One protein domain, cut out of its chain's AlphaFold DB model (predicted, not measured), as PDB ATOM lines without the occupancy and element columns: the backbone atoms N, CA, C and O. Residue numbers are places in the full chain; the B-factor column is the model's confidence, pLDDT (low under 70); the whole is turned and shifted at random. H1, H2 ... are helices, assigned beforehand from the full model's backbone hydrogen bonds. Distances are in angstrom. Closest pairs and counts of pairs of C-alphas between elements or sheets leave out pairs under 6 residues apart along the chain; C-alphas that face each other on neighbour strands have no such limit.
ATOM      1  N   GLU A  71    -115.141  42.280  -2.831       67.88
ATOM      2  CA  GLU A  71    -114.455  41.040  -3.155       67.88
ATOM      3  C   GLU A  71    -112.933  41.190  -3.298       67.88
ATOM      4  O   GLU A  71    -112.228  40.415  -2.667       67.88
ATOM      5  N   ALA A  72    -112.395  42.198  -3.994       70.69
ATOM      6  CA  ALA A  72    -110.947  42.435  -4.017       70.69
ATOM      7  C   ALA A  72    -110.401  42.775  -2.622       70.69
ATOM      8  O   ALA A  72    -109.353  42.265  -2.227       70.69
ATOM      9  N   ARG A  73    -111.137  43.570  -1.830       75.38
ATOM     10  CA  ARG A  73    -110.768  43.846  -0.427       75.38
ATOM     11  C   ARG A  73    -110.819  42.592   0.445       75.38
ATOM     12  O   ARG A  73    -109.922  42.383   1.254       75.38
ATOM     13  N   ARG A  74    -111.837  41.747   0.265       79.88
ATOM     14  CA  ARG A  74    -111.990  40.475   0.981       79.88
ATOM     15  C   ARG A  74    -110.880  39.497   0.613       79.88
ATOM     16  O   ARG A  74    -110.297  38.908   1.508       79.88
ATOM     17  N   VAL A  75    -110.572  39.355  -0.675       77.25
ATOM     18  CA  VAL A  75    -109.485  38.499  -1.170       77.25
ATOM     19  C   VAL A  75    -108.139  38.995  -0.652       77.25
ATOM     20  O   VAL A  75    -107.342  38.180  -0.201       77.25
ATOM     21  N   LYS A  76    -107.908  40.313  -0.631       84.25
ATOM     22  CA  LYS A  76    -106.712  40.903  -0.020       84.25
ATOM     23  C   LYS A  76    -106.606  40.539   1.466       84.25
ATOM     24  O   LYS A  76    -105.607  39.950   1.856       84.25
ATOM     25  N   GLN A  77    -107.647  40.791   2.260       86.81
ATOM     26  CA  GLN A  77    -107.655  40.448   3.690       86.81
ATOM     27  C   GLN A  77    -107.476  38.945   3.939       86.81
ATOM     28  O   GLN A  77    -106.740  38.542   4.831       86.81
ATOM     29  N   GLU A  78    -108.132  38.100   3.144       88.12
ATOM     30  CA  GLU A  78    -108.007  36.643   3.239       88.12
ATOM     31  C   GLU A  78    -106.586  36.182   2.879       88.12
ATOM     32  O   GLU A  78    -106.042  35.297   3.536       88.12
ATOM     33  N   SER A  79    -105.951  36.822   1.891       83.75
ATOM     34  CA  SER A  79    -104.553  36.558   1.540       83.75
ATOM     35  C   SER A  79    -103.570  37.038   2.610       83.75
ATOM     36  O   SER A  79    -102.621  36.320   2.901       83.75
ATOM     37  N   GLU A  80    -103.818  38.192   3.235       91.81
ATOM     38  CA  GLU A  80    -102.999  38.734   4.326       91.81
ATOM     39  C   GLU A  80    -103.038  37.802   5.542       91.81
ATOM     40  O   GLU A  80    -101.990  37.357   5.994       91.81
ATOM     41  N   LEU A  81    -104.229  37.390   5.986       92.62
ATOM     42  CA  LEU A  81    -104.387  36.448   7.103       92.62
ATOM     43  C   LEU A  81    -103.745  35.080   6.823       92.62
ATOM     44  O   LEU A  81    -103.184  34.449   7.717       92.62
ATOM     45  N   CYS A  82    -103.839  34.603   5.580       92.88
ATOM     46  CA  CYS A  82    -103.203  33.356   5.164       92.88
ATOM     47  C   CYS A  82    -101.673  33.464   5.219       92.88
ATOM     48  O   CYS A  82    -101.007  32.551   5.708       92.88
ATOM     49  N   LEU A  83    -101.121  34.586   4.748       93.56
ATOM     50  CA  LEU A  83     -99.687  34.853   4.808       93.56
ATOM     51  C   LEU A  83     -99.202  34.998   6.252       93.56
ATOM     52  O   LEU A  83     -98.185  34.401   6.586       93.56
ATOM     53  N   GLU A  84     -99.929  35.719   7.108       93.62
ATOM     54  CA  GLU A  84     -99.619  35.850   8.539       93.62
ATOM     55  C   GLU A  84     -99.557  34.483   9.226       93.62
ATOM     56  O   GLU A  84     -98.545  34.143   9.831       93.62
ATOM     57  N   SER A  85    -100.583  33.644   9.040       90.75
ATOM     58  CA  SER A  85    -100.597  32.288   9.603       90.75
ATOM     59  C   SER A  85     -99.448  31.425   9.079       90.75
ATOM     60  O   SER A  85     -98.901  30.615   9.823       90.75
ATOM     61  N   TRP A  86     -99.086  31.567   7.802       95.38
ATOM     62  CA  TRP A  86     -97.955  30.843   7.230       95.38
ATOM     63  C   TRP A  86     -96.612  31.327   7.797       95.38
ATOM     64  O   TRP A  86     -95.730  30.504   8.047       95.38
ATOM     65  N   PHE A  87     -96.455  32.634   8.033       90.06
ATOM     66  CA  PHE A  87     -95.278  33.188   8.704       90.06
ATOM     67  C   PHE A  87     -95.169  32.709  10.152       90.06
ATOM     68  O   PHE A  87     -94.075  32.335  10.568       90.06
ATOM     69  N   ASP A  88     -96.274  32.651  10.891       89.62
ATOM     70  CA  ASP A  88     -96.294  32.118  12.257       89.62
ATOM     71  C   ASP A  88     -95.860  30.643  12.292       89.62
ATOM     72  O   ASP A  88     -95.022  30.254  13.108       89.62
ATOM     73  N   ASP A  89     -96.365  29.828  11.360       88.69
ATOM     74  CA  ASP A  89     -95.968  28.424  11.226       88.69
ATOM     75  C   ASP A  89     -94.480  28.276  10.863       88.69
ATOM     76  O   ASP A  89     -93.811  27.350  11.333       88.69
ATOM     77  N   LEU A  90     -93.953  29.178  10.030       85.56
ATOM     78  CA  LEU A  90     -92.540  29.208   9.650       85.56
ATOM     79  C   LEU A  90     -91.653  29.596  10.841       85.56
ATOM     80  O   LEU A  90     -90.650  28.931  11.096       85.56
ATOM     81  N   LEU A  91     -92.039  30.625  11.600       84.56
ATOM     82  CA  LEU A  91     -91.334  31.045  12.814       84.56
ATOM     83  C   LEU A  91     -91.318  29.924  13.857       84.56
ATOM     84  O   LEU A  91     -90.263  29.627  14.415       84.56
ATOM     85  N   ALA A  92     -92.448  29.245  14.063       85.56
ATOM     86  CA  ALA A  92     -92.538  28.111  14.979       85.56
ATOM     87  C   ALA A  92     -91.631  26.938  14.558       85.56
ATOM     88  O   ALA A  92     -91.049  26.265  15.410       85.56
ATOM     89  N   GLN A  93     -91.483  26.692  13.251       79.56
ATOM     90  CA  GLN A  93     -90.555  25.680  12.733       79.56
ATOM     91  C   GLN A  93     -89.095  26.072  12.967       79.56
ATOM     92  O   GLN A  93     -88.316  25.247  13.438       79.56
ATOM     93  N   CYS A  94     -88.727  27.327  12.712       77.38
ATOM     94  CA  CYS A  94     -87.368  27.814  12.947       77.38
ATOM     95  C   CYS A  94     -86.999  27.859  14.446       77.38
ATOM     96  O   CYS A  94     -85.848  27.599  14.800       77.38
ATOM     97  N   GLU A  95     -87.962  28.140  15.335       75.81
ATOM     98  CA  GLU A  95     -87.784  28.024  16.791       75.81
ATOM     99  C   GLU A  95     -87.568  26.557  17.198       75.81
ATOM    100  O   GLU A  95     -86.671  26.250  17.985       75.81
ATOM    101  N   ALA A  96     -88.342  25.631  16.622       76.31
ATOM    102  CA  ALA A  96     -88.224  24.200  16.898       76.31
ATOM    103  C   ALA A  96     -86.902  23.589  16.396       76.31
ATOM    104  O   ALA A  96     -86.350  22.709  17.064       76.31
ATOM    105  N   ASP A  97     -86.381  24.069  15.267       75.94
ATOM    106  CA  ASP A  97     -85.075  23.672  14.723       75.94
ATOM    107  C   ASP A  97     -83.895  24.327  15.472       75.94
ATOM    108  O   ASP A  97     -82.740  23.948  15.267       75.94
ATOM    109  N   GLY A  98     -84.172  25.258  16.397       60.81
ATOM    110  CA  GLY A  98     -83.169  25.918  17.237       60.81
ATOM    111  C   GLY A  98     -82.257  26.883  16.474       60.81
ATOM    112  O   GLY A  98     -81.171  27.197  16.959       60.81
ATOM    113  N   GLU A  99     -82.675  27.322  15.284       58.22
ATOM    114  CA  GLU A  99     -81.918  28.224  14.403       58.22
ATOM    115  C   GLU A  99     -82.315  29.703  14.605       58.22
ATOM    116  O   GLU A  99     -81.576  30.608  14.222       58.22
ATOM    117  N   LEU A 100     -83.452  29.964  15.268       53.00
ATOM    118  CA  LEU A 100     -83.880  31.299  15.702       53.00
ATOM    119  C   LEU A 100     -83.262  31.669  17.061       53.00
ATOM    120  O   LEU A 100     -83.885  31.514  18.111       53.00
ATOM    121  N   ASP A 101     -82.032  32.181  17.044       57.56
ATOM    122  CA  ASP A 101     -81.402  32.806  18.213       57.56
ATOM    123  C   ASP A 101     -81.615  34.332  18.166       57.56
ATOM    124  O   ASP A 101     -80.780  35.088  17.665       57.56
ATOM    125  N   PHE A 102     -82.769  34.802  18.660       56.69
ATOM    126  CA  PHE A 102     -83.088  36.240  18.751       56.69
ATOM    127  C   PHE A 102     -82.115  37.017  19.668       56.69
ATOM    128  O   PHE A 102     -82.098  38.245  19.645       56.69
ATOM    129  N   ASP A 103     -81.272  36.328  20.449       54.34
ATOM    130  CA  ASP A 103     -80.268  36.939  21.334       54.34
ATOM    131  C   ASP A 103     -78.990  37.399  20.591       54.34
ATOM    132  O   ASP A 103     -78.160  38.111  21.162       54.34
ATOM    133  N   LEU A 104     -78.823  37.064  19.303       50.38
ATOM    134  CA  LEU A 104     -77.706  37.550  18.472       50.38
ATOM    135  C   LEU A 104     -77.993  38.892  17.774       50.38
ATOM    136  O   LEU A 104     -77.135  39.437  17.080       50.38
ATOM    137  N   ALA A 105     -79.183  39.454  17.980       52.00
ATOM    138  CA  ALA A 105     -79.740  40.501  17.136       52.00
ATOM    139  C   ALA A 105     -79.435  41.946  17.592       52.00
ATOM    140  O   ALA A 105     -79.807  42.899  16.913       52.00
ATOM    141  N   SER A 106     -78.677  42.147  18.680       52.19
ATOM    142  CA  SER A 106     -78.380  43.500  19.189       52.19
ATOM    143  C   SER A 106     -77.500  44.365  18.264       52.19
ATOM    144  O   SER A 106     -77.420  45.570  18.503       52.19
ATOM    145  N   ASP A 107     -76.843  43.798  17.244       52.16
ATOM    146  CA  ASP A 107     -76.019  44.560  16.281       52.16
ATOM    147  C   ASP A 107     -76.593  44.545  14.843       52.16
ATOM    148  O   ASP A 107     -76.287  45.434  14.052       52.16
ATOM    149  N   GLU A 108     -77.484  43.599  14.503       52.22
ATOM    150  CA  GLU A 108     -78.008  43.405  13.133       52.22
ATOM    151  C   GLU A 108     -79.490  43.813  12.961       52.22
ATOM    152  O   GLU A 108     -79.876  44.259  11.878       52.22
ATOM    153  N   GLU A 109     -80.318  43.804  14.022       52.59
ATOM    154  CA  GLU A 109     -81.704  44.324  13.955       52.59
ATOM    155  C   GLU A 109     -81.758  45.819  13.635       52.59
ATOM    156  O   GLU A 109     -82.702  46.286  13.000       52.59
ATOM    157  N   SER A 110     -80.716  46.568  14.009       50.81
ATOM    158  CA  SER A 110     -80.590  47.983  13.654       50.81
ATOM    159  C   SER A 110     -80.504  48.177  12.135       50.81
ATOM    160  O   SER A 110     -81.074  49.127  11.609       50.81
ATOM    161  N   ALA A 111     -79.870  47.254  11.400       54.84
ATOM    162  CA  ALA A 111     -79.738  47.343   9.946       54.84
ATOM    163  C   ALA A 111     -81.040  46.974   9.212       54.84
ATOM    164  O   ALA A 111     -81.398  47.622   8.228       54.84
ATOM    165  N   ILE A 112     -81.779  45.977   9.712       57.62
ATOM    166  CA  ILE A 112     -83.059  45.552   9.123       57.62
ATOM    167  C   ILE A 112     -84.157  46.586   9.416       57.62
ATOM    168  O   ILE A 112     -84.906  46.961   8.512       57.62
ATOM    169  N   ALA A 113     -84.216  47.118  10.642       58.59
ATOM    170  CA  ALA A 113     -85.142  48.195  10.989       58.59
ATOM    171  C   ALA A 113     -84.866  49.477  10.181       58.59
ATOM    172  O   ALA A 113     -85.812  50.138   9.751       58.59
ATOM    173  N   PHE A 114     -83.594  49.796   9.898       54.53
ATOM    174  CA  PHE A 114     -83.230  50.929   9.039       54.53
ATOM    175  C   PHE A 114     -83.657  50.711   7.579       54.53
ATOM    176  O   PHE A 114     -84.214  51.621   6.974       54.53
ATOM    177  N   ALA A 115     -83.487  49.500   7.033       58.69
ATOM    178  CA  ALA A 115     -83.904  49.174   5.664       58.69
ATOM    179  C   ALA A 115     -85.434  49.218   5.475       58.69
ATOM    180  O   ALA A 115     -85.922  49.667   4.438       58.69
ATOM    181  N   ILE A 116     -86.205  48.803   6.487       59.66
ATOM    182  CA  ILE A 116     -87.674  48.911   6.474       59.66
ATOM    183  C   ILE A 116     -88.113  50.377   6.621       59.66
ATOM    184  O   ILE A 116     -89.077  50.806   5.985       59.66
ATOM    185  N   GLN A 117     -87.400  51.170   7.426       51.78
ATOM    186  CA  GLN A 117     -87.700  52.590   7.609       51.78
ATOM    187  C   GLN A 117     -87.345  53.438   6.376       51.78
ATOM    188  O   GLN A 117     -88.065  54.391   6.080       51.78
TER     189      GLN A 117
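Overview. This is residues 71 to 117 of the 147 residues of an uncharacterized protein of Choanephora cucurbitarum (UniProt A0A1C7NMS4). From Glu 71 a long helix, H1, makes one arm of a flat, open, lopsided U; the link of residues 97 to 108 turns the corner, and the short helix H2 heads back as the other arm, clear of H1. The printed part has 47 residues with two named helices, H1 then H2, no named strand, and is all helix. It is extended, with a radius of gyration of the C-alphas of 14.9 A, and spans 43 by 30 by 8 A.

Arrangement. Look at H1, residues 71 to 96, and H2, residues 109 to 117: they are apart, with no C-alpha of the one within 8 A of the other. In both, every O i to N i+4 pair is within hydrogen-bond range.

Along the chain. Find C-alpha 71 at (-114.455, 41.040, -3.155); from there H1 runs 37.1 A to C-alpha 96 at (-88.224, 24.200, 16.898). H2 runs 12.0 A from C-alpha 109 to C-alpha 117 at (-87.700, 52.590, 7.609).

Size, cuts and confidence. The C-alphas farthest apart, of Glu 71 and Asp 107, are 43.2 A apart. The printed part has no cut, and its link of 12 residues is long. Residue 71 and residues 98 to 117 have pLDDT under 70.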